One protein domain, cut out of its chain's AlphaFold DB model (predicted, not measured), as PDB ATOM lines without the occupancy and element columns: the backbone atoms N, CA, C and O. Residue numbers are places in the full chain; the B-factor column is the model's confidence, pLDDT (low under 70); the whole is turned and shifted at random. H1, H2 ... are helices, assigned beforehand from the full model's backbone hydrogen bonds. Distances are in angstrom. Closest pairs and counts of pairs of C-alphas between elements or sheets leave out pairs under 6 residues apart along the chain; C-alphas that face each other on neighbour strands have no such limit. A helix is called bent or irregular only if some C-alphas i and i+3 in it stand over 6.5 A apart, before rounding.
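AT A GLANCE: This is residues 393 to 520 of the 785 residues of the protein "AFOR_N domain-containing protein" of Geobacter sp. FeAm09 (UniProt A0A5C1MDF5). The body is made of short helices and loops, with H1 in the middle, H3 and H9 packed on it, and H8 packed on H9. The longest helix, H6, folds back against H5 as a helical hairpin at one end, H2 lies at the opposite end, and H4 and H7 lie between the hairpin and the middle. A long unnamed stretch, residues 504 to 520, follows H9 and lies 14 to 25 A from the mean of the C-alphas. The printed part has 128 residues, with nine named helices in the order H1 to H9 and no named strand; the class is all helix, though under half of the residues, 61 of 128, are in named elements. The whole is compact, with a radius of gyration of the C-alphas of 15.3 A, and its rounded outline spans 39 by 36 by 30 A.

IN THESE COORDINATES: H6, residues 460 to 470, runs 15.6 A from C-alpha 460 at (192.304, 144.991, 256.342) to C-alpha 470 at (185.896, 150.649, 243.306). Before it comes H5, residues 450 to 455, and after it come H7, residues 479 to 483, and H8, residues 487 to 491. H9, residues 496 to 503, is 10.5 A long and ends with C-alpha 503 at (204.903, 175.311, 242.780). The printed part begins with H1, residues 393 to 400, 10.7 A long, its C-alpha 393 at (201.950, 163.262, 247.299). H2 follows as residues 405 to 410, H3 as residues 422 to 426, and H4 as residues 429 to 435, 9.7 A long. No helix is bent or irregular.

HOW THE PARTS SIT: H6 and H5 form a hairpin: they touch, run opposite ways at a shallow tilt of 26 degrees, and their closest C-alphas, those of Pro 450 and Ala 461, are 4.2 A apart. H6 and H7 only just touch, with 3 pairs of C-alphas within 8 A, the closest being Phe 469 and Thr 480 at 5.4 A. H7 and H8 touch only at the corner by their link, and only just, with 3 such pairs; the closest C-alphas, Val 482 and Trp 490, are 5.9 A apart. H8 touches H9, with the C-alphas of Gly 491 and Asp 498 closest at 4.1 A. H9 touches H1 at a steep tilt of 56 degrees, opposite ways, its Ile 497 coming closest to Thr 394 with 7.1 A between the C-alphas. H1 touches H3, where the C-alphas of Ala 398 and Pro 422 are closest at 5.0 A. H4 is close but not clearly touching to H3, H5 and H7; its closest C-alphas to H5, Leu 435 and Trp 451, are 7.5 A apart. H2 touches no helix but is near H9. Among the pairs that are apart are H1 and H6, and H2 and H5. In H1 to H8 every O i to N i+4 pair is within hydrogen-bond range; in H9 it is 3 of 4.

THE WHOLE: The two C-alphas farthest apart, those of Ala 447 and Val 520, are 42.2 A from each other, while the first and last printed C-alphas are 17.5 A apart. The printed part has no cut. The links H2 to H3, 11 residues, and H4 to H5, 14 residues, are long. The mean pLDDT of the printed part is 80.7; 18 residues are under 70, namely 436 to 444, 472 to 477 and 505 to 507.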
ATOM      1  N   SER A 393     201.461 161.901 247.034       80.38
ATOM      2  CA  SER A 393     201.950 163.262 247.299       80.38
ATOM      3  C   SER A 393     200.810 164.281 247.274       80.38
ATOM      4  O   SER A 393     200.689 165.103 248.183       80.38
ATOM      5  N   THR A 394     199.948 164.193 246.261       83.81
ATOM      6  CA  THR A 394     198.815 165.103 246.074       83.81
ATOM      7  C   THR A 394     197.739 164.910 247.147       83.81
ATOM      8  O   THR A 394     197.254 165.893 247.704       83.81
ATOM      9  N   TYR A 395     197.402 163.664 247.506       84.06
ATOM     10  CA  TYR A 395     196.481 163.360 248.609       84.06
ATOM     11  C   TYR A 395     196.987 163.900 249.947       84.06
ATOM     12  O   TYR A 395     196.243 164.581 250.653       84.06
ATOM     13  N   THR A 396     198.249 163.633 250.288       81.50
ATOM     14  CA  THR A 396     198.839 164.070 251.558       81.50
ATOM     15  C   THR A 396     198.856 165.593 251.656       81.50
ATOM     16  O   THR A 396     198.474 166.140 252.694       81.50
ATOM     17  N   TRP A 397     199.191 166.294 250.568       84.31
ATOM     18  CA  TRP A 397     199.109 167.752 250.529       84.31
ATOM     19  C   TRP A 397     197.665 168.251 250.676       84.31
ATOM     20  O   TRP A 397     197.379 169.034 251.576       84.31
ATOM     21  N   ALA A 398     196.720 167.725 249.893       86.06
ATOM     22  CA  ALA A 398     195.314 168.139 249.936       86.06
ATOM     23  C   ALA A 398     194.602 167.841 251.275       86.06
ATOM     24  O   ALA A 398     193.607 168.487 251.623       86.06
ATOM     25  N   LYS A 399     195.137 166.880 252.039       81.94
ATOM     26  CA  LYS A 399     194.725 166.539 253.405       81.94
ATOM     27  C   LYS A 399     195.307 167.473 254.465       81.94
ATOM     28  O   LYS A 399     194.595 167.790 255.415       81.94
ATOM     29  N   THR A 400     196.579 167.863 254.344       81.12
ATOM     30  CA  THR A 400     197.343 168.506 255.434       81.12
ATOM     31  C   THR A 400     197.628 169.992 255.232       81.12
ATOM     32  O   THR A 400     197.688 170.720 256.224       81.12
ATOM     33  N   HIS A 401     197.780 170.453 253.988       85.25
ATOM     34  CA  HIS A 401     198.127 171.838 253.677       85.25
ATOM     35  C   HIS A 401     196.962 172.777 253.962       85.25
ATOM     36  O   HIS A 401     195.841 172.532 253.526       85.25
ATOM     37  N   VAL A 402     197.231 173.859 254.690       89.19
ATOM     38  CA  VAL A 402     196.229 174.845 255.100       89.19
ATOM     39  C   VAL A 402     196.371 176.076 254.214       89.19
ATOM     40  O   VAL A 402     197.368 176.787 254.310       89.19
ATOM     41  N   MET A 403     195.364 176.338 253.379       88.81
ATOM     42  CA  MET A 403     195.399 177.418 252.394       88.81
ATOM     43  C   MET A 403     195.586 178.780 253.073       88.81
ATOM     44  O   MET A 403     194.808 179.181 253.949       88.81
ATOM     45  N   THR A 404     196.604 179.520 252.643       90.88
ATOM     46  CA  THR A 404     196.881 180.885 253.094       90.88
ATOM     47  C   THR A 404     196.050 181.916 252.328       90.88
ATOM     48  O   THR A 404     195.499 181.652 251.256       90.88
ATOM     49  N   ALA A 405     195.990 183.143 252.854       92.19
ATOM     50  CA  ALA A 405     195.382 184.271 252.150       92.19
ATOM     51  C   ALA A 405     196.119 184.620 250.841       92.19
ATOM     52  O   ALA A 405     195.478 185.058 249.888       92.19
ATOM     53  N   ALA A 406     197.437 184.398 250.778       87.94
ATOM     54  CA  ALA A 406     198.236 184.640 249.579       87.94
ATOM     55  C   ALA A 406     197.881 183.647 248.462       87.94
ATOM     56  O   ALA A 406     197.539 184.073 247.363       87.94
ATOM     57  N   GLU A 407     197.860 182.344 248.762       88.88
ATOM     58  CA  GLU A 407     197.497 181.298 247.793       88.88
ATOM     59  C   GLU A 407     196.044 181.430 247.331       88.88
ATOM     60  O   GLU A 407     195.768 181.335 246.138       88.88
ATOM     61  N   CYS A 408     195.107 181.726 248.243       92.12
ATOM     62  CA  CYS A 408     193.715 181.965 247.849       92.12
ATOM     63  C   CYS A 408     193.586 183.186 246.927       92.12
ATOM     64  O   CYS A 408     192.823 183.139 245.968       92.12
ATOM     65  N   THR A 409     194.354 184.254 247.173       92.25
ATOM     66  CA  THR A 409     194.366 185.442 246.300       92.25
ATOM     67  C   THR A 409     194.990 185.130 244.937       92.25
ATOM     68  O   THR A 409     194.436 185.529 243.917       92.25
ATOM     69  N   TYR A 410     196.103 184.391 244.911       88.31
ATOM     70  CA  TYR A 410     196.798 183.977 243.687       88.31
ATOM     71  C   TYR A 410     195.907 183.112 242.779       88.31
ATOM     72  O   TYR A 410     195.824 183.354 241.580       88.31
ATOM     73  N   LEU A 411     195.180 182.159 243.369       91.25
ATOM     74  CA  LEU A 411     194.298 181.224 242.661       91.25
ATOM     75  C   LEU A 411     192.868 181.752 242.432       91.25
ATOM     76  O   LEU A 411     192.016 181.016 241.937       91.25
ATOM     77  N   GLY A 412     192.563 182.993 242.833       93.88
ATOM     78  CA  GLY A 412     191.208 183.557 242.750       93.88
ATOM     79  C   GLY A 412     190.155 182.817 243.595       93.88
ATOM     80  O   GLY A 412     188.959 182.904 243.313       93.88
ATOM     81  N   LEU A 413     190.582 182.067 244.615       94.25
ATOM     82  CA  LEU A 413     189.716 181.256 245.470       94.25
ATOM     83  C   LEU A 413     188.991 182.111 246.528       94.25
ATOM     84  O   LEU A 413     189.506 183.146 246.962       94.25
ATOM     85  N   PRO A 414     187.806 181.684 247.009       96.00
ATOM     86  CA  PRO A 414     187.059 182.428 248.018       96.00
ATOM     87  C   PRO A 414     187.856 182.622 249.314       96.00
ATOM     88  O   PRO A 414     188.425 181.674 249.846       96.00
ATOM     89  N   ALA A 415     187.792 183.813 249.918       94.94
ATOM     90  CA  ALA A 415     188.437 184.087 251.210       94.94
ATOM     91  C   ALA A 415     187.979 183.148 252.353       94.94
ATOM     92  O   ALA A 415     188.677 182.991 253.350       94.94
ATOM     93  N   SER A 416     186.832 182.476 252.200       95.19
ATOM     94  CA  SER A 416     186.339 181.440 253.115       95.19
ATOM     95  C   SER A 416     187.104 180.109 253.047       95.19
ATOM     96  O   SER A 416     186.817 179.227 253.862       95.19
ATOM     97  N   TYR A 417     188.041 179.948 252.104       94.50
ATOM     98  CA  TYR A 417     188.952 178.802 252.000       94.50
ATOM     99  C   TYR A 417     190.205 178.968 252.874       94.50
ATOM    100  O   TYR A 417     190.843 177.970 253.210       94.50
ATOM    101  N   VAL A 418     190.541 180.205 253.262       94.62
ATOM    102  CA  VAL A 418     191.712 180.523 254.089       94.62
ATOM    103  C   VAL A 418     191.592 179.858 255.462       94.62
ATOM    104  O   VAL A 418     190.532 179.888 256.088       94.62
ATOM    105  N   GLY A 419     192.687 179.267 255.944       92.38
ATOM    106  CA  GLY A 419     192.711 178.566 257.232       92.38
ATOM    107  C   GLY A 419     192.076 177.172 257.201       92.38
ATOM    108  O   GLY A 419     191.833 176.596 258.261       92.38
ATOM    109  N   LYS A 420     191.820 176.618 256.008       91.12
ATOM    110  CA  LYS A 420     191.308 175.257 255.790       91.12
ATOM    111  C   LYS A 420     192.142 174.511 254.758       91.12
ATOM    112  O   LYS A 420     192.833 175.127 253.949       91.12
ATOM    113  N   THR A 421     192.037 173.188 254.753       89.88
ATOM    114  CA  THR A 421     192.679 172.341 253.737       89.88
ATOM    115  C   THR A 421     191.806 172.173 252.485       89.88
ATOM    116  O   THR A 421     190.583 172.331 252.573       89.88
ATOM    117  N   PRO A 422     192.379 171.834 251.313       89.44
ATOM    118  CA  PRO A 422     191.615 171.545 250.096       89.44
ATOM    119  C   PRO A 422     190.452 170.569 250.326       89.44
ATOM    120  O   PRO A 422     189.320 170.846 249.931       89.44
ATOM    121  N   PHE A 423     190.672 169.478 251.069       88.75
ATOM    122  CA  PHE A 423     189.591 168.552 251.422       88.75
ATOM    123  C   PHE A 423     188.494 169.212 252.265       88.75
ATOM    124  O   PHE A 423     187.317 169.017 251.967       88.75
ATOM    125  N   GLN A 424     188.844 170.026 253.268       88.56
ATOM    126  CA  GLN A 424     187.871 170.751 254.104       88.56
ATOM    127  C   GLN A 424     187.033 171.778 253.319       88.56
ATOM    128  O   GLN A 424     185.963 172.171 253.784       88.56
ATOM    129  N   ASN A 425     187.509 172.208 252.148       89.25
ATOM    130  CA  ASN A 425     186.810 173.129 251.251       89.25
ATOM    131  C   ASN A 425     185.989 172.423 250.156       89.25
ATOM    132  O   ASN A 425     184.996 172.987 249.693       89.25
ATOM    133  N   ARG A 426     186.395 171.217 249.729       88.69
ATOM    134  CA  ARG A 426     185.840 170.525 248.549       88.69
ATOM    135  C   ARG A 426     184.989 169.290 248.859       88.69
ATOM    136  O   ARG A 426     184.053 169.028 248.109       88.69
ATOM    137  N   LEU A 427     185.307 168.515 249.901       86.31
ATOM    138  CA  LEU A 427     184.704 167.191 250.115       86.31
ATOM    139  C   LEU A 427     183.416 167.221 250.966       86.31
ATOM    140  O   LEU A 427     183.287 168.043 251.877       86.31
ATOM    141  N   PRO A 428     182.467 166.288 250.737       84.88
ATOM    142  CA  PRO A 428     181.287 166.119 251.578       84.88
ATOM    143  C   PRO A 428     181.641 165.828 253.042       84.88
ATOM    144  O   PRO A 428     182.546 165.048 253.331       84.88
ATOM    145  N   ALA A 429     180.853 166.361 253.983       81.56
ATOM    146  CA  ALA A 429     181.076 166.182 255.425       81.56
ATOM    147  C   ALA A 429     181.169 164.707 255.880       81.56
ATOM    148  O   ALA A 429     181.903 164.393 256.816       81.56
ATOM    149  N   ALA A 430     180.462 163.792 255.206       79.69
ATOM    150  CA  ALA A 430     180.547 162.354 255.473       79.69
ATOM    151  C   ALA A 430     181.922 161.763 255.101       79.69
ATOM    152  O   ALA A 430     182.475 160.971 255.858       79.69
ATOM    153  N   GLU A 431     182.504 162.185 253.977       80.62
ATOM    154  CA  GLU A 431     183.834 161.740 253.542       80.62
ATOM    155  C   GLU A 431     184.937 162.431 254.349       80.62
ATOM    156  O   GLU A 431     185.905 161.789 254.745       80.62
ATOM    157  N   LEU A 432     184.746 163.705 254.705       78.50
ATOM    158  CA  LEU A 432     185.604 164.385 255.676       78.50
ATOM    159  C   LEU A 432     185.652 163.641 257.012       78.50
ATOM    160  O   LEU A 432     186.739 163.445 257.534       78.50
ATOM    161  N   THR A 433     184.519 163.148 257.522       76.31
ATOM    162  CA  THR A 433     184.473 162.362 258.772       76.31
ATOM    163  C   THR A 433     185.302 161.070 258.687       76.31
ATOM    164  O   THR A 433     185.886 160.648 259.681       76.31
ATOM    165  N   ILE A 434     185.402 160.465 257.499       73.25
ATOM    166  CA  ILE A 434     186.243 159.284 257.241       73.25
ATOM    167  C   ILE A 434     187.735 159.668 257.161       73.25
ATOM    168  O   ILE A 434     188.590 158.923 257.638       73.25
ATOM    169  N   LEU A 435     188.051 160.826 256.572       70.75
ATOM    170  CA  LEU A 435     189.417 161.264 256.252       70.75
ATOM    171  C   LEU A 435     190.100 162.118 257.339       70.75
ATOM    172  O   LEU A 435     191.327 162.255 257.321       70.75
ATOM    173  N   SER A 436     189.344 162.729 258.260       57.94
ATOM    174  CA  SER A 436     189.841 163.787 259.152       57.94
ATOM    175  C   SER A 436     190.373 163.284 260.501       57.94
ATOM    176  O   SER A 436     189.765 163.500 261.551       57.94
ATOM    177  N   GLY A 437     191.584 162.728 260.491       56.25
ATOM    178  CA  GLY A 437     192.533 163.009 261.574       56.25
ATOM    179  C   GLY A 437     193.045 164.441 261.380       56.25
ATOM    180  O   GLY A 437     193.502 164.775 260.287       56.25
ATOM    181  N   ASN A 438     192.899 165.328 262.372       43.94
ATOM    182  CA  ASN A 438     193.182 166.755 262.151       43.94
ATOM    183  C   ASN A 438     194.691 167.043 262.088       43.94
ATOM    184  O   ASN A 438     195.442 166.554 262.932       43.94
ATOM    185  N   SER A 439     195.116 167.934 261.186       44.38
ATOM    186  CA  SER A 439     196.522 168.351 261.009       44.38
ATOM    187  C   SER A 439     197.131 169.096 262.212       44.38
ATOM    188  O   SER A 439     198.311 169.428 262.202       44.38
ATOM    189  N   THR A 440     196.357 169.305 263.284       43.56
ATOM    190  CA  THR A 440     196.813 169.832 264.584       43.56
ATOM    191  C   THR A 440     196.892 168.767 265.695       43.56
ATOM    192  O   THR A 440     196.946 169.119 266.872       43.56
ATOM    193  N   GLY A 441     196.861 167.470 265.357       45.88
ATOM    194  CA  GLY A 441     197.394 166.391 266.208       45.88
ATOM    195  C   GLY A 441     196.584 165.960 267.442       45.88
ATOM    196  O   GLY A 441     197.175 165.435 268.378       45.88
ATOM    197  N   ALA A 442     195.260 166.177 267.482       45.47
ATOM    198  CA  ALA A 442     194.465 165.999 268.713       45.47
ATOM    199  C   ALA A 442     193.160 165.174 268.595       45.47
ATOM    200  O   ALA A 442     192.349 165.195 269.523       45.47
ATOM    201  N   LYS A 443     192.918 164.450 267.490       51.69
ATOM    202  CA  LYS A 443     191.797 163.490 267.374       51.69
ATOM    203  C   LYS A 443     192.188 162.264 266.533       51.69
ATOM    204  O   LYS A 443     192.687 162.478 265.428       51.69
ATOM    205  N   PRO A 444     191.938 161.026 267.005       63.09
ATOM    206  CA  PRO A 444     192.053 159.827 266.176       63.09
ATOM    207  C   PRO A 444     190.922 159.778 265.138       63.09
ATOM    208  O   PRO A 444     189.874 160.406 265.319       63.09
ATOM    209  N   TYR A 445     191.116 158.998 264.075       70.69
ATOM    210  CA  TYR A 445     190.057 158.692 263.111       70.69
ATOM    211  C   TYR A 445     188.894 157.939 263.779       70.69
ATOM    212  O   TYR A 445     189.065 157.266 264.799       70.69
ATOM    213  N   THR A 446     187.693 158.024 263.201       72.75
ATOM    214  CA  THR A 446     186.528 157.282 263.704       72.75
ATOM    215  C   THR A 446     186.791 155.773 263.670       72.75
ATOM    216  O   THR A 446     187.245 155.239 262.658       72.75
ATOM    217  N   ALA A 447     186.507 155.078 264.775       73.00
ATOM    218  CA  ALA A 447     186.729 153.637 264.889       73.00
ATOM    219  C   ALA A 447     186.005 152.863 263.770       73.00
ATOM    220  O   ALA A 447     184.853 153.154 263.455       73.00
ATOM    221  N   GLY A 448     186.694 151.892 263.166       74.31
ATOM    222  CA  GLY A 448     186.191 151.132 262.016       74.31
ATOM    223  C   GLY A 448     186.382 151.801 260.646       74.31
ATOM    224  O   GLY A 448     186.007 151.207 259.643       74.31
ATOM    225  N   THR A 449     186.978 152.998 260.568       81.88
ATOM    226  CA  THR A 449     187.466 153.555 259.289       81.88
ATOM    227  C   THR A 449     188.767 152.872 258.834       81.88
ATOM    228  O   THR A 449     189.517 152.386 259.690       81.88
ATOM    229  N   PRO A 450     189.108 152.912 257.526       84.62
ATOM    230  CA  PRO A 450     190.390 152.406 257.022       84.62
ATOM    231  C   PRO A 450     191.592 152.988 257.775       84.62
ATOM    232  O   PRO A 450     192.528 152.278 258.128       84.62
ATOM    233  N   TRP A 451     191.550 154.287 258.083       83.31
ATOM    234  CA  TRP A 451     192.626 154.979 258.789       83.31
ATOM    235  C   TRP A 451     192.716 154.593 260.272       83.31
ATOM    236  O   TRP A 451     193.819 154.394 260.764       83.31
ATOM    237  N   ALA A 452     191.594 154.365 260.967       80.38
ATOM    238  CA  ALA A 452     191.627 153.833 262.335       80.38
ATOM    239  C   ALA A 452     192.180 152.394 262.406       80.38
ATOM    240  O   ALA A 452     192.841 152.041 263.381       80.38
ATOM    241  N   LYS A 453     191.933 151.567 261.379       84.50
ATOM    242  CA  LYS A 453     192.553 150.237 261.248       84.50
ATOM    243  C   LYS A 453     194.052 150.326 260.959       84.50
ATOM    244  O   LYS A 453     194.832 149.618 261.592       84.50
ATOM    245  N   SER A 454     194.459 151.229 260.062       81.31
ATOM    246  CA  SER A 454     195.876 151.518 259.808       81.31
ATOM    247  C   SER A 454     196.578 151.922 261.106       81.31
ATOM    248  O   SER A 454     197.569 151.312 261.482       81.31
ATOM    249  N   ASP A 455     196.003 152.840 261.887       78.31
ATOM    250  CA  ASP A 455     196.564 153.273 263.174       78.31
ATOM    251  C   ASP A 455     196.731 152.132 264.204       78.31
ATOM    252  O   ASP A 455     197.601 152.217 265.071       78.31
ATOM    253  N   ALA A 456     195.977 151.033 264.072       79.56
ATOM    254  CA  ALA A 456     196.144 149.800 264.851       79.56
ATOM    255  C   ALA A 456     197.119 148.769 264.228       79.56
ATOM    256  O   ALA A 456     197.419 147.749 264.850       79.56
ATOM    257  N   GLY A 457     197.624 149.012 263.014       79.81
ATOM    258  CA  GLY A 457     198.500 148.113 262.259       79.81
ATOM    259  C   GLY A 457     197.780 146.950 261.563       79.81
ATOM    260  O   GLY A 457     198.414 145.922 261.314       79.81
ATOM    261  N   ASP A 458     196.478 147.089 261.289       86.12
ATOM    262  CA  ASP A 458     195.617 146.069 260.672       86.12
ATOM    263  C   ASP A 458     195.632 146.165 259.124       86.12
ATOM    264  O   ASP A 458     195.175 147.172 258.572       86.12
ATOM    265  N   PRO A 459     196.098 145.126 258.391       88.06
ATOM    266  CA  PRO A 459     196.132 145.128 256.925       88.06
ATOM    267  C   PRO A 459     194.753 145.255 256.265       88.06
ATOM    268  O   PRO A 459     194.680 145.704 255.119       88.06
ATOM    269  N   THR A 460     193.651 144.901 256.940       91.12
ATOM    270  CA  THR A 460     192.304 144.991 256.342       91.12
ATOM    271  C   THR A 460     191.871 146.436 256.066       91.12
ATOM    272  O   THR A 460     190.971 146.657 255.258       91.12
ATOM    273  N   ALA A 461     192.580 147.434 256.616       88.62
ATOM    274  CA  ALA A 461     192.504 148.838 256.197       88.62
ATOM    275  C   ALA A 461     192.590 149.020 254.667       88.62
ATOM    276  O   ALA A 461     191.896 149.855 254.090       88.62
ATOM    277  N   ILE A 462     193.427 148.221 254.002       90.75
ATOM    278  CA  ILE A 462     193.670 148.293 252.555       90.75
ATOM    279  C   ILE A 462     192.490 147.704 251.766       90.75
ATOM    280  O   ILE A 462     192.145 148.214 250.701       90.75
ATOM    281  N   GLN A 463     191.834 146.672 252.304       92.06
ATOM    282  CA  GLN A 463     190.622 146.088 251.720       92.06
ATOM    283  C   GLN A 463     189.442 147.071 251.826       92.06
ATOM    284  O   GLN A 463     188.738 147.293 250.840       92.06
ATOM    285  N   ASP A 464     189.282 147.741 252.973       89.50
ATOM    286  CA  ASP A 464     188.281 148.805 253.138       89.50
ATOM    287  C   ASP A 464     188.557 149.996 252.194       89.50
ATOM    288  O   ASP A 464     187.638 150.543 251.582       89.50
ATOM    289  N   LEU A 465     189.828 150.394 252.036       88.12
ATOM    290  CA  LEU A 465     190.234 151.459 251.110       88.12
ATOM    291  C   LEU A 465     189.932 151.087 249.647       88.12
ATOM    292  O   LEU A 465     189.466 151.930 248.879       88.12
ATOM    293  N   ALA A 466     190.131 149.825 249.266       91.19
ATOM    294  CA  ALA A 466     189.780 149.332 247.936       91.19
ATOM    295  C   ALA A 466     188.271 149.359 247.678       91.19
ATOM    296  O   ALA A 466     187.857 149.735 246.581       91.19
ATOM    297  N   ALA A 467     187.448 149.059 248.689       89.38
ATOM    298  CA  ALA A 467     185.998 149.210 248.590       89.38
ATOM    299  C   ALA A 467     185.586 150.668 248.296       89.38
ATOM    300  O   ALA A 467     184.671 150.892 247.504       89.38
ATOM    301  N   LEU A 468     186.298 151.664 248.847       86.69
ATOM    302  CA  LEU A 468     186.109 153.079 248.487       86.69
ATOM    303  C   LEU A 468     186.578 153.387 247.052       86.69
ATOM    304  O   LEU A 468     185.933 154.167 246.351       86.69
ATOM    305  N   PHE A 469     187.678 152.783 246.595       88.75
ATOM    306  CA  PHE A 469     188.241 153.020 245.257       88.75
ATOM    307  C   PHE A 469     187.371 152.453 244.125       88.75
ATOM    308  O   PHE A 469     187.210 153.093 243.086       88.75
ATOM    309  N   ILE A 470     186.772 151.274 244.315       89.44
ATOM    310  CA  ILE A 470     185.896 150.649 243.306       89.44
ATOM    311  C   ILE A 470     184.456 151.195 243.332       89.44
ATOM    312  O   ILE A 470     183.671 150.894 242.430       89.44
ATOM    313  N   ALA A 471     184.096 152.017 244.326       82.31
ATOM    314  CA  ALA A 471     182.764 152.601 244.466       82.31
ATOM    315  C   ALA A 471     182.506 153.713 243.429       82.31
ATOM    316  O   ALA A 471     182.691 154.903 243.695       82.31
ATOM    317  N   LYS A 472     182.032 153.334 242.235       69.50
ATOM    318  CA  LYS A 472     181.668 154.274 241.161       69.50
ATOM    319  C   LYS A 472     180.479 155.157 241.550       69.50
ATOM    320  O   LYS A 472     179.317 154.813 241.350       69.50
ATOM    321  N   ASN A 473     180.793 156.329 242.087       61.75
ATOM    322  CA  ASN A 473     179.832 157.337 242.504       61.75
ATOM    323  C   ASN A 473     179.891 158.524 241.534       61.75
ATOM    324  O   ASN A 473     180.816 159.324 241.600       61.75
ATOM    325  N   ASN A 474     178.913 158.669 240.637       59.00
ATOM    326  CA  ASN A 474     178.898 159.714 239.596       59.00
ATOM    327  C   ASN A 474     178.552 161.128 240.140       59.00
ATOM    328  O   ASN A 474     177.836 161.889 239.489       59.00
ATOM    329  N   LYS A 475     178.995 161.471 241.357       52.38
ATOM    330  CA  LYS A 475     178.724 162.745 242.046       52.38
ATOM    331  C   LYS A 475     179.969 163.632 242.124       52.38
ATOM    332  O   LYS A 475     181.101 163.150 242.141       52.38
ATOM    333  N   VAL A 476     179.726 164.936 242.222       55.03
ATOM    334  CA  VAL A 476     180.753 165.977 242.347       55.03
ATOM    335  C   VAL A 476     180.843 166.453 243.805       55.03
ATOM    336  O   VAL A 476     179.814 166.855 244.347       55.03
ATOM    337  N   PRO A 477     182.038 166.510 244.416       68.62
ATOM    338  CA  PRO A 477     183.222 165.687 244.173       68.62
ATOM    339  C   PRO A 477     183.423 164.691 245.340       68.62
ATOM    340  O   PRO A 477     183.087 164.995 246.479       68.62
ATOM    341  N   THR A 478     183.949 163.495 245.077       80.06
ATOM    342  CA  THR A 478     184.158 162.456 246.110       80.06
ATOM    343  C   THR A 478     185.635 162.123 246.280       80.06
ATOM    344  O   THR A 478     186.411 162.320 245.349       80.06
ATOM    345  N   PHE A 479     186.026 161.543 247.414       81.19
ATOM    346  CA  PHE A 479     187.362 160.993 247.663       81.19
ATOM    347  C   PHE A 479     187.839 160.100 246.504       81.19
ATOM    348  O   PHE A 479     188.936 160.296 245.981       81.19
ATOM    349  N   THR A 480     186.974 159.198 246.033       83.94
ATOM    350  CA  THR A 480     187.209 158.330 244.870       83.94
ATOM    351  C   THR A 480     187.420 159.117 243.568       83.94
ATOM    352  O   THR A 480     188.278 158.741 242.773       83.94
ATOM    353  N   ASN A 481     186.673 160.209 243.348       78.69
ATOM    354  CA  ASN A 481     186.670 160.976 242.091       78.69
ATOM    355  C   ASN A 481     187.730 162.082 242.004       78.69
ATOM    356  O   ASN A 481     188.172 162.351 240.890       78.69
ATOM    357  N   VAL A 482     188.120 162.668 243.145       79.06
ATOM    358  CA  VAL A 482     189.466 163.195 243.456       79.06
ATOM    359  C   VAL A 482     190.504 162.147 242.926       79.06
ATOM    360  O   VAL A 482     190.842 162.027 241.748       79.06
ATOM    361  N   VAL A 483     190.866 161.196 243.815       84.94
ATOM    362  CA  VAL A 483     191.942 160.182 243.699       84.94
ATOM    363  C   VAL A 483     192.010 159.429 242.383       84.94
ATOM    364  O   VAL A 483     192.988 159.604 241.658       84.94
ATOM    365  N   CYS A 484     191.035 158.582 242.054       89.31
ATOM    366  CA  CYS A 484     191.210 157.578 241.000       89.31
ATOM    367  C   CYS A 484     191.281 158.187 239.582       89.31
ATOM    368  O   CYS A 484     191.540 157.471 238.613       89.31
ATOM    369  N   ASN A 485     191.103 159.506 239.443       86.88
ATOM    370  CA  ASN A 485     191.332 160.246 238.201       86.88
ATOM    371  C   ASN A 485     192.766 160.789 238.018       86.88
ATOM    372  O   ASN A 485     193.093 161.186 236.901       86.88
ATOM    373  N   GLY A 486     193.624 160.751 239.045       85.69
ATOM    374  CA  GLY A 486     195.021 161.208 238.979       85.69
ATOM    375  C   GLY A 486     195.195 162.734 239.034       85.69
ATOM    376  O   GLY A 486     194.279 163.491 238.713       85.69
ATOM    377  N   THR A 487     196.388 163.185 239.443       83.81
ATOM    378  CA  THR A 487     196.677 164.589 239.820       83.81
ATOM    379  C   THR A 487     196.271 165.625 238.764       83.81
ATOM    380  O   THR A 487     195.631 166.610 239.116       83.81
ATOM    381  N   TYR A 488     196.556 165.404 237.475       84.31
ATOM    382  CA  TYR A 488     196.161 166.346 236.413       84.31
ATOM    383  C   TYR A 488     194.648 166.638 236.401       84.31
ATOM    384  O   TYR A 488     194.212 167.787 236.353       84.31
ATOM    385  N   ARG A 489     193.829 165.589 236.522       84.88
ATOM    386  CA  ARG A 489     192.362 165.694 236.519       84.88
ATOM    387  C   ARG A 489     191.792 166.188 237.852       84.88
ATOM    388  O   ARG A 489     190.607 166.523 237.904       84.88
ATOM    389  N   TRP A 490     192.613 166.240 238.910       85.12
ATOM    390  CA  TRP A 490     192.319 167.068 240.079       85.12
ATOM    391  C   TRP A 490     192.472 168.537 239.683       85.12
ATOM    392  O   TRP A 490     191.510 169.268 239.847       85.12
ATOM    393  N   GLY A 491     193.611 168.955 239.116       84.25
ATOM    394  CA  GLY A 491     193.892 170.358 238.762       84.25
ATOM    395  C   GLY A 491     192.760 171.043 237.982       84.25
ATOM    396  O   GLY A 491     192.291 172.104 238.388       84.25
ATOM    397  N   GLU A 492     192.208 170.365 236.968       83.12
ATOM    398  CA  GLU A 492     191.059 170.838 236.166       83.12
ATOM    399  C   GLU A 492     189.775 171.173 236.968       83.12
ATOM    400  O   GLU A 492     188.912 171.900 236.477       83.12
ATOM    401  N   GLN A 493     189.600 170.621 238.175       83.88
ATOM    402  CA  GLN A 493     188.372 170.726 238.990       83.88
ATOM    403  C   GLN A 493     188.604 171.305 240.395       83.88
ATOM    404  O   GLN A 493     187.702 171.866 241.025       83.88
ATOM    405  N   TRP A 494     189.790 171.041 240.928       88.94
ATOM    406  CA  TRP A 494     190.256 171.194 242.297       88.94
ATOM    407  C   TRP A 494     191.507 172.139 242.201       88.94
ATOM    408  O   TRP A 494     192.601 171.656 242.452       88.94
ATOM    409  N   PRO A 495     191.445 173.432 241.767       89.31
ATOM    410  CA  PRO A 495     192.609 174.185 241.230       89.31
ATOM    411  C   PRO A 495     193.795 174.419 242.173       89.31
ATOM    412  O   PRO A 495     194.938 174.506 241.733       89.31
ATOM    413  N   GLU A 496     193.553 174.443 243.482       87.19
ATOM    414  CA  GLU A 496     194.597 174.366 244.509       87.19
ATOM    415  C   GLU A 496     195.522 173.141 244.355       87.19
ATOM    416  O   GLU A 496     196.632 173.131 244.875       87.19
ATOM    417  N   ILE A 497     195.106 172.128 243.596       87.69
ATOM    418  CA  ILE A 497     195.903 170.953 243.254       87.69
ATOM    419  C   ILE A 497     196.817 171.177 242.045       87.69
ATOM    420  O   ILE A 497     197.919 170.631 242.003       87.69
ATOM    421  N   ASP A 498     196.398 171.985 241.072       85.75
ATOM    422  CA  ASP A 498     197.267 172.320 239.939       85.75
ATOM    423  C   ASP A 498     198.486 173.099 240.460       85.75
ATOM    424  O   ASP A 498     199.636 172.735 240.200       85.75
ATOM    425  N   PHE A 499     198.218 174.036 241.379       85.62
ATOM    426  CA  PHE A 499     199.200 174.805 242.143       85.62
ATOM    427  C   PHE A 499     200.269 173.948 242.843       85.62
ATOM    428  O   PHE A 499     201.450 174.282 242.762       85.62
ATOM    429  N   ILE A 500     199.915 172.823 243.491       83.38
ATOM    430  CA  ILE A 500     200.941 171.956 244.106       83.38
ATOM    431  C   ILE A 500     201.764 171.179 243.068       83.38
ATOM    432  O   ILE A 500     202.892 170.789 243.364       83.38
ATOM    433  N   SER A 501     201.272 171.000 241.839       78.56
ATOM    434  CA  SER A 501     202.089 170.449 240.750       78.56
ATOM    435  C   SER A 501     203.031 171.490 240.125       78.56
ATOM    436  O   SER A 501     204.137 171.140 239.709       78.56
ATOM    437  N   GLU A 502     202.629 172.768 240.118       81.06
ATOM    438  CA  GLU A 502     203.380 173.879 239.518       81.06
ATOM    439  C   GLU A 502     204.400 174.538 240.464       81.06
ATOM    440  O   GLU A 502     205.508 174.877 240.041       81.06
ATOM    441  N   HIS A 503     204.076 174.649 241.756       79.56
ATOM    442  CA  HIS A 503     204.903 175.311 242.780       79.56
ATOM    443  C   HIS A 503     205.414 174.362 243.879       79.56
ATOM    444  O   HIS A 503     206.237 174.746 244.723       79.56
ATOM    445  N   GLY A 504     204.969 173.102 243.871       74.19
ATOM    446  CA  GLY A 504     205.391 172.089 244.831       74.19
ATOM    447  C   GLY A 504     206.777 171.528 244.554       74.19
ATOM    448  O   GLY A 504     207.011 170.947 243.501       74.19
ATOM    449  N   LYS A 505     207.683 171.577 245.538       68.19
ATOM    450  CA  LYS A 505     209.022 170.944 245.452       68.19
ATOM    451  C   LYS A 505     208.980 169.404 245.566       68.19
ATOM    452  O   LYS A 505     209.762 168.799 246.296       68.19
ATOM    453  N   SER A 506     208.041 168.766 244.869       66.94
ATOM    454  CA  SER A 506     207.779 167.332 244.952       66.94
ATOM    455  C   SER A 506     208.789 166.491 244.167       66.94
ATOM    456  O   SER A 506     209.254 166.845 243.080       66.94
ATOM    457  N   LEU A 507     209.075 165.291 244.673       66.12
ATOM    458  CA  LEU A 507     209.821 164.278 243.926       66.12
ATOM    459  C   LEU A 507     208.952 163.432 242.983       66.12
ATOM    460  O   LEU A 507     209.474 162.509 242.367       66.12
ATOM    461  N   THR A 508     207.669 163.764 242.818       74.62
ATOM    462  CA  THR A 508     206.721 162.947 242.039       74.62
ATOM    463  C   THR A 508     206.093 163.630 240.824       74.62
ATOM    464  O   THR A 508     205.613 162.921 239.950       74.62
ATOM    465  N   HIS A 509     206.089 164.963 240.733       79.81
ATOM    466  CA  HIS A 509     205.400 165.715 239.665       79.81
ATOM    467  C   HIS A 509     206.380 166.391 238.700       79.81
ATOM    468  O   HIS A 509     207.512 166.672 239.094       79.81
ATOM    469  N   PHE A 510     205.971 166.663 237.453       83.50
ATOM    470  CA  PHE A 510     206.814 167.378 236.476       83.50
ATOM    471  C   PHE A 510     206.146 168.583 235.789       83.50
ATOM    472  O   PHE A 510     206.558 169.715 236.032       83.50
ATOM    473  N   LYS A 511     205.150 168.354 234.928       87.25
ATOM    474  CA  LYS A 511     204.368 169.383 234.212       87.25
ATOM    475  C   LYS A 511     202.910 168.927 234.127       87.25
ATOM    476  O   LYS A 511     202.684 167.720 234.096       87.25
ATOM    477  N   PHE A 512     201.941 169.842 234.073       83.81
ATOM    478  CA  PHE A 512     200.509 169.510 233.935       83.81
ATOM    479  C   PHE A 512     200.024 168.426 234.929       83.81
ATOM    480  O   PHE A 512     199.364 167.471 234.527       83.81
ATOM    481  N   GLY A 513     200.443 168.462 236.200       79.12
ATOM    482  CA  GLY A 513     200.125 167.403 237.171       79.12
ATOM    483  C   GLY A 513     200.685 165.995 236.887       79.12
ATOM    484  O   GLY A 513     200.434 165.096 237.687       79.12
ATOM    485  N   MET A 514     201.424 165.778 235.791       83.12
ATOM    486  CA  MET A 514     201.944 164.467 235.372       83.12
ATOM    487  C   MET A 514     203.021 163.936 236.316       83.12
ATOM    488  O   MET A 514     203.746 164.700 236.967       83.12
ATOM    489  N   GLU A 515     203.158 162.612 236.334       81.06
ATOM    490  CA  GLU A 515     204.148 161.893 237.114       81.06
ATOM    491  C   GLU A 515     205.550 161.997 236.492       81.06
ATOM    492  O   GLU A 515     205.728 161.912 235.275       81.06
ATOM    493  N   LYS A 516     206.570 162.209 237.330       78.69
ATOM    494  CA  LYS A 516     207.959 162.384 236.882       78.69
ATOM    495  C   LYS A 516     208.765 161.103 237.003       78.69
ATOM    496  O   LYS A 516     208.627 160.351 237.966       78.69
ATOM    497  N   HIS A 517     209.703 160.920 236.084       78.44
ATOM    498  CA  HIS A 517     210.596 159.772 236.067       78.44
ATOM    499  C   HIS A 517     212.051 160.232 236.014       78.44
ATOM    500  O   HIS A 517     212.596 160.537 234.953       78.44
ATOM    501  N   HIS A 518     212.679 160.299 237.191       78.38
ATOM    502  CA  HIS A 518     214.094 160.640 237.368       78.38
ATOM    503  C   HIS A 518     214.495 161.993 236.735       78.38
ATOM    504  O   HIS A 518     215.201 162.051 235.724       78.38
ATOM    505  N   GLY A 519     214.019 163.082 237.343       76.50
ATOM    506  CA  GLY A 519     214.163 164.463 236.882       76.50
ATOM    507  C   GLY A 519     215.424 165.175 237.395       76.50
ATOM    508  O   GLY A 519     216.529 164.624 237.402       76.50
ATOM    509  N   VAL A 520     215.268 166.440 237.804       73.94
ATOM    510  CA  VAL A 520     216.383 167.324 238.201       73.94
ATOM    511  C   VAL A 520     217.185 166.823 239.400       73.94
ATOM    512  O   VAL A 520     218.404 166.970 239.412       73.94
TER     513      VAL A 520